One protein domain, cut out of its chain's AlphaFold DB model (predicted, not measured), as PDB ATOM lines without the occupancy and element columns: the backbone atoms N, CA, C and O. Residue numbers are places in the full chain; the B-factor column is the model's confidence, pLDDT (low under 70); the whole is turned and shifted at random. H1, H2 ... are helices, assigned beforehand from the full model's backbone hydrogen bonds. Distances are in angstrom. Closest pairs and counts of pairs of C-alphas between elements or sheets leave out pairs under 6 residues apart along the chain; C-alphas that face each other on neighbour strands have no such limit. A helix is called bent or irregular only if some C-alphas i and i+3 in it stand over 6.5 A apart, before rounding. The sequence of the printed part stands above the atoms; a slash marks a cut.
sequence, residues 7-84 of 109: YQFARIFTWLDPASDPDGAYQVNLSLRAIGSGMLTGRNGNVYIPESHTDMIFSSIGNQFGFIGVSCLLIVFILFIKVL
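Overview. This is residues 7 to 84 of the 109 residues of the protein "Putative cell division protein FtsW" of Listeria aquatica FSL S10-1188 (UniProt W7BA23). A long helix, H3, folds sharply back on itself as a V of a short arm, H3a, and a long arm, H3b; H2 packs on H3a, and the small helix H1 lies off at the far end beyond H2, touching no other helix. The last turns of H3b, residues 75 to 84, stick out free, and a loop of residues 37 to 56 with no named element swings out and back between H2 and H3a. The printed part has 78 residues with three named helices, H1, H2 and H3 along the chain, and no named strand; the class is all helix. It is loose, with a radius of gyration of the C-alphas of 14.8 A, and spans 39 by 35 by 20 A.

Arrangement. H3, residues 57 to 84, was assigned as one helix by its hydrogen bonds but is bent: C-alphas 64 and 67 are 9.5 A apart. Its arms are H3a, residues 57 to 64, and H3b, residues 67 to 84. The arms touch at a shallow tilt of 32 degrees and run opposite ways, with Gly 62 and Val 70 having the closest C-alphas, 5.6 A apart. H3b touches H3a with residues 69 to 70 alone. H2, residues 26 to 36, touches H3a, and the closest C-alphas are those of Ile 35 and Gly 62, 5.0 A apart. These two run the same way at a tilt of 38 degrees, only just steep. H2 and H3b are apart. H1, residues 7 to 16, is apart from H2, H3a and H3b. In H1, H2, H3a and H3b every O i to N i+4 pair is within hydrogen-bond range.

Along the chain. H3a begins with C-alpha 57 at (29.700, 20.048, -18.936) and is 10.7 A long from first to last C-alpha. H3b measures 25.7 A and ends with C-alpha 84 at (12.609, 10.561, -8.574). H2, Tyr 26 to Gly 36, measures 15.1 A. H1, Tyr 7 to Leu 16, measures 14.1 A and begins with C-alpha 7 at (33.535, 41.575, -3.328).

Size, cuts and confidence. The two C-alphas farthest apart are those of Ser 20 and Val 83, at 42.3 A. Without residues 75 to 84, which stand free, the body of 68 residues spans 39 by 21 by 20 A. The printed part has no cut. The link from H1 to H2 is short, with 9 residues, and the link from H2 to H3 is long, with 20. The mean pLDDT of the printed part is 85.1; residues 43 to 46 and residue 50 are under 70.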
ATOM      1  N   TYR A   7      33.563  42.572  -2.248       80.62
ATOM      2  CA  TYR A   7      33.535  41.575  -3.328       80.62
ATOM      3  C   TYR A   7      32.194  40.832  -3.456       80.62
ATOM      4  O   TYR A   7      31.847  40.381  -4.542       80.62
ATOM      5  N   GLN A   8      31.447  40.664  -2.356       84.56
ATOM      6  CA  GLN A   8      30.168  39.943  -2.373       84.56
ATOM      7  C   GLN A   8      29.138  40.746  -3.157       84.56
ATOM      8  O   GLN A   8      28.449  40.202  -4.013       84.56
ATOM      9  N   PHE A   9      29.104  42.057  -2.910       85.06
ATOM     10  CA  PHE A   9      28.295  42.980  -3.690       85.06
ATOM     11  C   PHE A   9      28.793  43.098  -5.126       85.06
ATOM     12  O   PHE A   9      27.970  43.041  -6.031       85.06
ATOM     13  N   ALA A  10      30.111  43.175  -5.344       84.19
ATOM     14  CA  ALA A  10      30.679  43.208  -6.691       84.19
ATOM     15  C   ALA A  10      30.172  42.033  -7.539       84.19
ATOM     16  O   ALA A  10      29.682  42.254  -8.632       84.19
ATOM     17  N   ARG A  11      30.135  40.808  -6.997       83.00
ATOM     18  CA  ARG A  11      29.631  39.635  -7.730       83.00
ATOM     19  C   ARG A  11      28.144  39.717  -8.093       83.00
ATOM     20  O   ARG A  11      27.754  39.224  -9.145       83.00
ATOM     21  N   ILE A  12      27.320  40.322  -7.236       85.19
ATOM     22  CA  ILE A  12      25.895  40.550  -7.526       85.19
ATOM     23  C   ILE A  12      25.752  41.606  -8.628       85.19
ATOM     24  O   ILE A  12      24.959  41.418  -9.547       85.19
ATOM     25  N   PHE A  13      26.542  42.682  -8.566       85.56
ATOM     26  CA  PHE A  13      26.544  43.727  -9.591       85.56
ATOM     27  C   PHE A  13      27.051  43.207 -10.941       85.56
ATOM     28  O   PHE A  13      26.383  43.436 -11.942       85.56
ATOM     29  N   THR A  14      28.135  42.427 -10.970       85.56
ATOM     30  CA  THR A  14      28.646  41.783 -12.191       85.56
ATOM     31  C   THR A  14      27.664  40.751 -12.762       85.56
ATOM     32  O   THR A  14      27.620  40.539 -13.967       85.56
ATOM     33  N   TRP A  15      26.850  40.101 -11.924       83.44
ATOM     34  CA  TRP A  15      25.784  39.216 -12.406       83.44
ATOM     35  C   TRP A  15      24.617  39.994 -13.032       83.44
ATOM     36  O   TRP A  15      24.057  39.548 -14.032       83.44
ATOM     37  N   LEU A  16      24.253  41.143 -12.452       86.62
ATOM     38  CA  LEU A  16      23.167  41.992 -12.945       86.62
ATOM     39  C   LEU A  16      23.552  42.721 -14.242       86.62
ATOM     40  O   LEU A  16      22.739  42.802 -15.160       86.62
ATOM     41  N   ASP A  17      24.782  43.225 -14.310       84.56
ATOM     42  CA  ASP A  17      25.361  43.848 -15.495       84.56
ATOM     43  C   ASP A  17      26.714  43.198 -15.844       84.56
ATOM     44  O   ASP A  17      27.772  43.664 -15.400       84.56
ATOM     45  N   PRO A  18      26.707  42.131 -16.663       78.88
ATOM     46  CA  PRO A  18      27.923  41.422 -17.055       78.88
ATOM     47  C   PRO A  18      28.818  42.221 -18.012       78.88
ATOM     48  O   PRO A  18      29.936  41.785 -18.288       78.88
ATOM     49  N   ALA A  19      28.358  43.366 -18.535       80.19
ATOM     50  CA  ALA A  19      29.178  44.247 -19.368       80.19
ATOM     51  C   ALA A  19      30.089  45.162 -18.531       80.19
ATOM     52  O   ALA A  19      31.117  45.616 -19.033       80.19
ATOM     53  N   SER A  20      29.732  45.408 -17.266       80.00
ATOM     54  CA  SER A  20      30.484  46.280 -16.355       80.00
ATOM     55  C   SER A  20      31.815  45.679 -15.877       80.00
ATOM     56  O   SER A  20      32.754  46.423 -15.599       80.00
ATOM     57  N   ASP A  21      31.914  44.346 -15.816       80.38
ATOM     58  CA  ASP A  21      33.096  43.615 -15.345       80.38
ATOM     59  C   ASP A  21      33.265  42.278 -16.105       80.38
ATOM     60  O   ASP A  21      32.700  41.247 -15.715       80.38
ATOM     61  N   PRO A  22      34.035  42.278 -17.212       76.25
ATOM     62  CA  PRO A  22      34.226  41.101 -18.060       76.25
ATOM     63  C   PRO A  22      34.895  39.917 -17.352       76.25
ATOM     64  O   PRO A  22      34.603  38.767 -17.696       76.25
ATOM     65  N   ASP A  23      35.766  40.180 -16.374       80.81
ATOM     66  CA  ASP A  23      36.525  39.146 -15.663       80.81
ATOM     67  C   ASP A  23      35.642  38.438 -14.632       80.81
ATOM     68  O   ASP A  23      35.623  37.204 -14.563       80.81
ATOM     69  N   GLY A  24      34.828  39.189 -13.883       80.25
ATOM     70  CA  GLY A  24      33.846  38.604 -12.969       80.25
ATOM     71  C   GLY A  24      32.719  37.844 -13.688       80.25
ATOM     72  O   GLY A  24      32.165  36.892 -13.132       80.25
ATOM     73  N   ALA A  25      32.417  38.209 -14.940       83.75
ATOM     74  CA  ALA A  25      31.431  37.541 -15.795       83.75
ATOM     75  C   ALA A  25      32.028  36.448 -16.709       83.75
ATOM     76  O   ALA A  25      31.298  35.858 -17.514       83.75
ATOM     77  N   TYR A  26      33.326  36.139 -16.598       86.25
ATOM     78  CA  TYR A  26      34.038  35.254 -17.529       86.25
ATOM     79  C   TYR A  26      33.364  33.887 -17.713       86.25
ATOM     80  O   TYR A  26      33.137  33.458 -18.844       86.25
ATOM     81  N   GLN A  27      32.976  33.222 -16.620       84.88
ATOM     82  CA  GLN A  27      32.336  31.900 -16.679       84.88
ATOM     83  C   GLN A  27      30.980  31.933 -17.411       84.88
ATOM     84  O   GLN A  27      30.659  31.031 -18.188       84.88
ATOM     85  N   VAL A  28      30.190  32.993 -17.207       86.69
ATOM     86  CA  VAL A  28      28.877  33.172 -17.851       86.69
ATOM     87  C   VAL A  28      29.053  33.493 -19.338       86.69
ATOM     88  O   VAL A  28      28.408  32.898 -20.197       86.69
ATOM     89  N   ASN A  29      29.990  34.381 -19.664       88.88
ATOM     90  CA  ASN A  29      30.278  34.748 -21.046       88.88
ATOM     91  C   ASN A  29      30.864  33.575 -21.846       88.88
ATOM     92  O   ASN A  29      30.489  33.367 -23.003       88.88
ATOM     93  N   LEU A  30      31.757  32.786 -21.243       88.38
ATOM     94  CA  LEU A  30      32.356  31.616 -21.881       88.38
ATOM     95  C   LEU A  30      31.317  30.517 -22.138       88.38
ATOM     96  O   LEU A  30      31.268  29.972 -23.241       88.38
ATOM     97  N   SER A  31      30.460  30.228 -21.154       88.62
ATOM     98  CA  SER A  31      29.388  29.232 -21.298       88.62
ATOM     99  C   SER A  31      28.375  29.628 -22.372       88.62
ATOM    100  O   SER A  31      28.000  28.784 -23.191       88.62
ATOM    101  N   LEU A  32      27.989  30.907 -22.435       88.56
ATOM    102  CA  LEU A  32      27.071  31.417 -23.454       88.56
ATOM    103  C   LEU A  32      27.683  31.355 -24.862       88.56
ATOM    104  O   LEU A  32      27.024  30.905 -25.800       88.56
ATOM    105  N   ARG A  33      28.955  31.746 -25.013       88.19
ATOM    106  CA  ARG A  33      29.672  31.660 -26.298       88.19
ATOM    107  C   ARG A  33      29.820  30.217 -26.779       88.19
ATOM    108  O   ARG A  33      29.607  29.964 -27.961       88.19
ATOM    109  N   ALA A  34      30.142  29.287 -25.881       88.62
ATOM    110  CA  ALA A  34      30.292  27.868 -26.207       88.62
ATOM    111  C   ALA A  34      28.971  27.214 -26.651       88.62
ATOM    112  O   ALA A  34      28.958  26.417 -27.585       88.62
ATOM    113  N   ILE A  35      27.847  27.565 -26.019       88.81
ATOM    114  CA  ILE A  35      26.527  27.080 -26.453       88.81
ATOM    115  C   ILE A  35      26.147  27.722 -27.794       88.81
ATOM    116  O   ILE A  35      25.683  27.032 -28.701       88.81
ATOM    117  N   GLY A  36      26.389  29.029 -27.944       86.62
ATOM    118  CA  GLY A  36      26.099  29.769 -29.173       86.62
ATOM    119  C   GLY A  36      26.846  29.245 -30.405       86.62
ATOM    120  O   GLY A  36      26.285  29.255 -31.500       86.62
ATOM    121  N   SER A  37      28.068  28.723 -30.248       87.06
ATOM    122  CA  SER A  37      28.848  28.135 -31.350       87.06
ATOM    123  C   SER A  37      28.388  26.738 -31.794       87.06
ATOM    124  O   SER A  37      28.834  26.254 -32.839       87.06
ATOM    125  N   GLY A  38      27.505  26.089 -31.028       84.00
ATOM    126  CA  GLY A  38      27.035  24.725 -31.286       84.00
ATOM    127  C   GLY A  38      26.000  24.584 -32.409       84.00
ATOM    128  O   GLY A  38      25.876  23.500 -32.977       84.00
ATOM    129  N   MET A  39      25.276  25.654 -32.769       85.19
ATOM    130  CA  MET A  39      24.201  25.635 -33.783       85.19
ATOM    131  C   MET A  39      23.227  24.436 -33.614       85.19
ATOM    132  O   MET A  39      22.989  23.974 -32.499       85.19
ATOM    133  N   LEU A  40      22.603  23.942 -34.692       84.25
ATOM    134  CA  LEU A  40      21.615  22.855 -34.626       84.25
ATOM    135  C   LEU A  40      22.246  21.468 -34.420       84.25
ATOM    136  O   LEU A  40      21.766  20.703 -33.586       84.25
ATOM    137  N   THR A  41      23.306  21.148 -35.168       79.12
ATOM    138  CA  THR A  41      23.892  19.795 -35.269       79.12
ATOM    139  C   THR A  41      25.273  19.654 -34.626       79.12
ATOM    140  O   THR A  41      25.828  18.560 -34.642       79.12
ATOM    141  N   GLY A  42      25.837  20.731 -34.071       73.94
ATOM    142  CA  GLY A  42      27.172  20.738 -33.474       73.94
ATOM    143  C   GLY A  42      28.236  21.475 -34.295       73.94
ATOM    144  O   GLY A  42      28.104  21.672 -35.503       73.94
ATOM    145  N   ARG A  43      29.272  21.904 -33.562       67.81
ATOM    146  CA  ARG A  43      30.556  22.540 -33.922       67.81
ATOM    147  C   ARG A  43      30.644  23.297 -35.262       67.81
ATOM    148  O   ARG A  43      31.077  22.748 -36.268       67.81
ATOM    149  N   ASN A  44      30.442  24.619 -35.195       61.00
ATOM    150  CA  ASN A  44      30.946  25.604 -36.172       61.00
ATOM    151  C   ASN A  44      31.941  26.615 -35.544       61.00
ATOM    152  O   ASN A  44      32.149  27.707 -36.064       61.00
ATOM    153  N   GLY A  45      32.577  26.262 -34.417       62.12
ATOM    154  CA  GLY A  45      33.574  27.107 -33.752       62.12
ATOM    155  C   GLY A  45      34.438  26.349 -32.739       62.12
ATOM    156  O   GLY A  45      33.942  25.549 -31.949       62.12
ATOM    157  N   ASN A  46      35.750  26.601 -32.751       67.25
ATOM    158  CA  ASN A  46      36.691  26.095 -31.745       67.25
ATOM    159  C   ASN A  46      36.694  27.010 -30.513       67.25
ATOM    160  O   ASN A  46      37.666  27.714 -30.253       67.25
ATOM    161  N   VAL A  47      35.600  27.011 -29.751       76.56
ATOM    162  CA  VAL A  47      35.611  27.615 -28.413       76.56
ATOM    163  C   VAL A  47      36.327  26.643 -27.480       76.56
ATOM    164  O   VAL A  47      35.838  25.543 -27.231       76.56
ATOM    165  N   TYR A  48      37.521  27.020 -27.020       76.56
ATOM    166  CA  TYR A  48      38.277  26.243 -26.043       76.56
ATOM    167  C   TYR A  48      37.739  26.531 -24.640       76.56
ATOM    168  O   TYR A  48      37.724  27.681 -24.203       76.56
ATOM    169  N   ILE A  49      37.286  25.486 -23.949       80.00
ATOM    170  CA  ILE A  49      36.827  25.561 -22.562       80.00
ATOM    171  C   ILE A  49      37.897  24.875 -21.701       80.00
ATOM    172  O   ILE A  49      38.021  23.652 -21.801       80.00
ATOM    173  N   PRO A  50      38.668  25.620 -20.885       66.56
ATOM    174  CA  PRO A  50      39.763  25.047 -20.099       66.56
ATOM    175  C   PRO A  50      39.260  23.999 -19.093       66.56
ATOM    176  O   PRO A  50      39.862  22.943 -18.959       66.56
ATOM    177  N   GLU A  51      38.093  24.235 -18.485       74.38
ATOM    178  CA  GLU A  51      37.498  23.392 -17.437       74.38
ATOM    179  C   GLU A  51      36.229  22.672 -17.929       74.38
ATOM    180  O   GLU A  51      35.151  22.749 -17.343       74.38
ATOM    181  N   SER A  52      36.308  21.995 -19.078       71.38
ATOM    182  CA  SER A  52      35.119  21.376 -19.697       71.38
ATOM    183  C   SER A  52      34.558  20.153 -18.951       71.38
ATOM    184  O   SER A  52      33.433  19.732 -19.226       71.38
ATOM    185  N   HIS A  53      35.322  19.589 -18.010       70.56
ATOM    186  CA  HIS A  53      35.000  18.342 -17.307       70.56
ATOM    187  C   HIS A  53      34.230  18.527 -15.990       70.56
ATOM    188  O   HIS A  53      33.781  17.536 -15.416       70.56
ATOM    189  N   THR A  54      34.080  19.758 -15.499       82.44
ATOM    190  CA  THR A  54      33.510  20.054 -14.178       82.44
ATOM    191  C   THR A  54      32.161  20.771 -14.303       82.44
ATOM    192  O   THR A  54      31.152  20.156 -14.656       82.44
ATOM    193  N   ASP A  55      32.120  22.072 -14.027       81.94
ATOM    194  CA  ASP A  55      30.924  22.908 -13.916       81.94
ATOM    195  C   ASP A  55      30.384  23.392 -15.273       81.94
ATOM    196  O   ASP A  55      29.281  23.931 -15.344       81.94
ATOM    197  N   MET A  56      31.109  23.129 -16.365       86.44
ATOM    198  CA  MET A  56      30.769  23.568 -17.727       86.44
ATOM    199  C   MET A  56      30.401  22.416 -18.679       86.44
ATOM    200  O   MET A  56      30.394  22.588 -19.903       86.44
ATOM    201  N   ILE A  57      30.046  21.242 -18.141       88.00
ATOM    202  CA  ILE A  57      29.700  20.048 -18.936       88.00
ATOM    203  C   ILE A  57      28.542  20.314 -19.915       88.00
ATOM    204  O   ILE A  57      28.584  19.886 -21.067       88.00
ATOM    205  N   PHE A  58      27.534  21.086 -19.495       89.06
ATOM    206  CA  PHE A  58      26.372  21.399 -20.328       89.06
ATOM    207  C   PHE A  58      26.753  22.241 -21.551       89.06
ATOM    208  O   PHE A  58      26.363  21.926 -22.675       89.06
ATOM    209  N   SER A  59      27.583  23.269 -21.354       89.38
ATOM    210  CA  SER A  59      28.109  24.095 -22.444       89.38
ATOM    211  C   SER A  59      29.030  23.314 -23.379       89.38
ATOM    212  O   SER A  59      29.005  23.544 -24.587       89.38
ATOM    213  N   SER A  60      29.800  22.356 -22.851       87.88
ATOM    214  CA  SER A  60      30.639  21.458 -23.657       87.88
ATOM    215  C   SER A  60      29.799  20.560 -24.574       87.88
ATOM    216  O   SER A  60      30.077  20.468 -25.773       87.88
ATOM    217  N   ILE A  61      28.726  19.961 -24.045       88.88
ATOM    218  CA  ILE A  61      27.787  19.136 -24.824       88.88
ATOM    219  C   ILE A  61      27.073  19.987 -25.879       88.88
ATOM    220  O   ILE A  61      26.983  19.569 -27.032       88.88
ATOM    221  N   GLY A  62      26.626  21.195 -25.521       89.38
ATOM    222  CA  GLY A  62      26.016  22.134 -26.468       89.38
ATOM    223  C   GLY A  62      26.941  22.532 -27.609       89.38
ATOM    224  O   GLY A  62      26.514  22.552 -28.758       89.38
ATOM    225  N   ASN A  63      28.222  22.753 -27.330       88.94
ATOM    226  CA  ASN A  63      29.196  23.062 -28.369       88.94
ATOM    227  C   ASN A  63      29.435  21.875 -29.327       88.94
ATOM    228  O   ASN A  63      29.532  22.054 -30.543       88.94
ATOM    229  N   GLN A  64      29.531  20.653 -28.789       87.81
ATOM    230  CA  GLN A  64      29.861  19.457 -29.572       87.81
ATOM    231  C   GLN A  64      28.672  18.898 -30.358       87.81
ATOM    232  O   GLN A  64      28.834  18.542 -31.521       87.81
ATOM    233  N   PHE A  65      27.490  18.841 -29.743       88.00
ATOM    234  CA  PHE A  65      26.304  18.175 -30.295       88.00
ATOM    235  C   PHE A  65      25.179  19.143 -30.693       88.00
ATOM    236  O   PHE A  65      24.144  18.711 -31.208       88.00
ATOM    237  N   GLY A  66      25.354  20.444 -30.448       89.94
ATOM    238  CA  GLY A  66      24.386  21.475 -30.806       89.94
ATOM    239  C   GLY A  66      23.058  21.357 -30.058       89.94
ATOM    240  O   GLY A  66      22.929  20.693 -29.023       89.94
ATOM    241  N   PHE A  67      22.040  22.009 -30.613       89.94
ATOM    242  CA  PHE A  67      20.686  22.032 -30.065       89.94
ATOM    243  C   PHE A  67      20.080  20.630 -29.906       89.94
ATOM    244  O   PHE A  67      19.393  20.368 -28.916       89.94
ATOM    245  N   ILE A  68      20.344  19.718 -30.848       91.62
ATOM    246  CA  ILE A  68      19.787  18.356 -30.826       91.62
ATOM    247  C   ILE A  68      20.322  17.571 -29.623       91.62
ATOM    248  O   ILE A  68      19.540  16.973 -28.880       91.62
ATOM    249  N   GLY A  69      21.638  17.606 -29.394       91.06
ATOM    250  CA  GLY A  69      22.250  16.906 -28.264       91.06
ATOM    251  C   GLY A  69      21.775  17.443 -26.918       91.06
ATOM    252  O   GLY A  69      21.408  16.670 -26.033       91.06
ATOM    253  N   VAL A  70      21.702  18.769 -26.789       92.44
ATOM    254  CA  VAL A  70      21.206  19.428 -25.571       92.44
ATOM    255  C   VAL A  70      19.733  19.109 -25.315       92.44
ATOM    256  O   VAL A  70      19.362  18.816 -24.179       92.44
ATOM    257  N   SER A  71      18.895  19.112 -26.353       93.50
ATOM    258  CA  SER A  71      17.470  18.781 -26.228       93.50
ATOM    259  C   SER A  71      17.262  17.338 -25.769       93.50
ATOM    260  O   SER A  71      16.463  17.084 -24.870       93.50
ATOM    261  N   CYS A  72      18.023  16.395 -26.331       94.56
ATOM    262  CA  CYS A  72      18.003  14.997 -25.905       94.56
ATOM    263  C   CYS A  72      18.416  14.850 -24.429       94.56
ATOM    264  O   CYS A  72      17.706  14.218 -23.644       94.56
ATOM    265  N   LEU A  73      19.511  15.506 -24.026       93.81
ATOM    266  CA  LEU A  73      19.983  15.509 -22.640       93.81
ATOM    267  C   LEU A  73      18.919  16.059 -21.674       93.81
ATOM    268  O   LEU A  73      18.654  15.449 -20.638       93.81
ATOM    269  N   LEU A  74      18.274  17.177 -22.023       94.56
ATOM    270  CA  LEU A  74      17.208  17.776 -21.216       94.56
ATOM    271  C   LEU A  74      16.014  16.834 -21.043       94.56
ATOM    272  O   LEU A  74      15.499  16.707 -19.932       94.56
ATOM    273  N   ILE A  75      15.592  16.139 -22.104       96.38
ATOM    274  CA  ILE A  75      14.491  15.167 -22.028       96.38
ATOM    275  C   ILE A  75      14.836  14.046 -21.043       96.38
ATOM    276  O   ILE A  75      14.017  13.715 -20.183       96.38
ATOM    277  N   VAL A  76      16.055  13.502 -21.111       96.50
ATOM    278  CA  VAL A  76      16.515  12.457 -20.184       96.50
ATOM    279  C   VAL A  76      16.515  12.960 -18.737       96.50
ATOM    280  O   VAL A  76      16.009  12.269 -17.853       96.50
ATOM    281  N   PHE A  77      17.002  14.179 -18.485       95.44
ATOM    282  CA  PHE A  77      16.979  14.779 -17.146       95.44
ATOM    283  C   PHE A  77      15.557  14.987 -16.613       95.44
ATOM    284  O   PHE A  77      15.289  14.702 -15.444       95.44
ATOM    285  N   ILE A  78      14.620  15.431 -17.453       96.31
ATOM    286  CA  ILE A  78      13.214  15.602 -17.057       96.31
ATOM    287  C   ILE A  78      12.588  14.250 -16.699       96.31
ATOM    288  O   ILE A  78      11.898  14.148 -15.683       96.31
ATOM    289  N   LEU A  79      12.832  13.207 -17.497       96.44
ATOM    290  CA  LEU A  79      12.357  11.854 -17.193       96.44
ATOM    291  C   LEU A  79      12.951  11.336 -15.880       96.44
ATOM    292  O   LEU A  79      12.220  10.799 -15.049       96.44
ATOM    293  N   PHE A  80      14.243  11.565 -15.650       96.06
ATOM    294  CA  PHE A  80      14.910  11.182 -14.409       96.06
ATOM    295  C   PHE A  80      14.289  11.868 -13.180       96.06
ATOM    296  O   PHE A  80      13.970  11.206 -12.191       96.06
ATOM    297  N   ILE A  81      14.029  13.177 -13.255       95.94
ATOM    298  CA  ILE A  81      13.374  13.933 -12.177       95.94
ATOM    299  C   ILE A  81      11.944  13.432 -11.934       95.94
ATOM    300  O   ILE A  81      11.538  13.302 -10.780       95.94
ATOM    301  N   LYS A  82      11.182  13.102 -12.986       95.56
ATOM    302  CA  LYS A  82       9.838  12.515 -12.832       95.56
ATOM    303  C   LYS A  82       9.880  11.202 -12.054       95.56
ATOM    304  O   LYS A  82       9.139  11.062 -11.083       95.56
ATOM    305  N   VAL A  83      10.790  10.297 -12.414       94.25
ATOM    306  CA  VAL A  83      10.972   9.020 -11.704       94.25
ATOM    307  C   VAL A  83      11.351   9.254 -10.239       94.25
ATOM    308  O   VAL A  83      10.793   8.606  -9.354       94.25
ATOM    309  N   LEU A  84      12.241  10.211  -9.952       94.38
ATOM    310  CA  LEU A  84      12.609  10.561  -8.574       94.38
ATOM    311  C   LEU A  84      11.418  11.086  -7.760       94.38
ATOM    312  O   LEU A  84      11.238  10.694  -6.604       94.38
TER     313      LEU A  84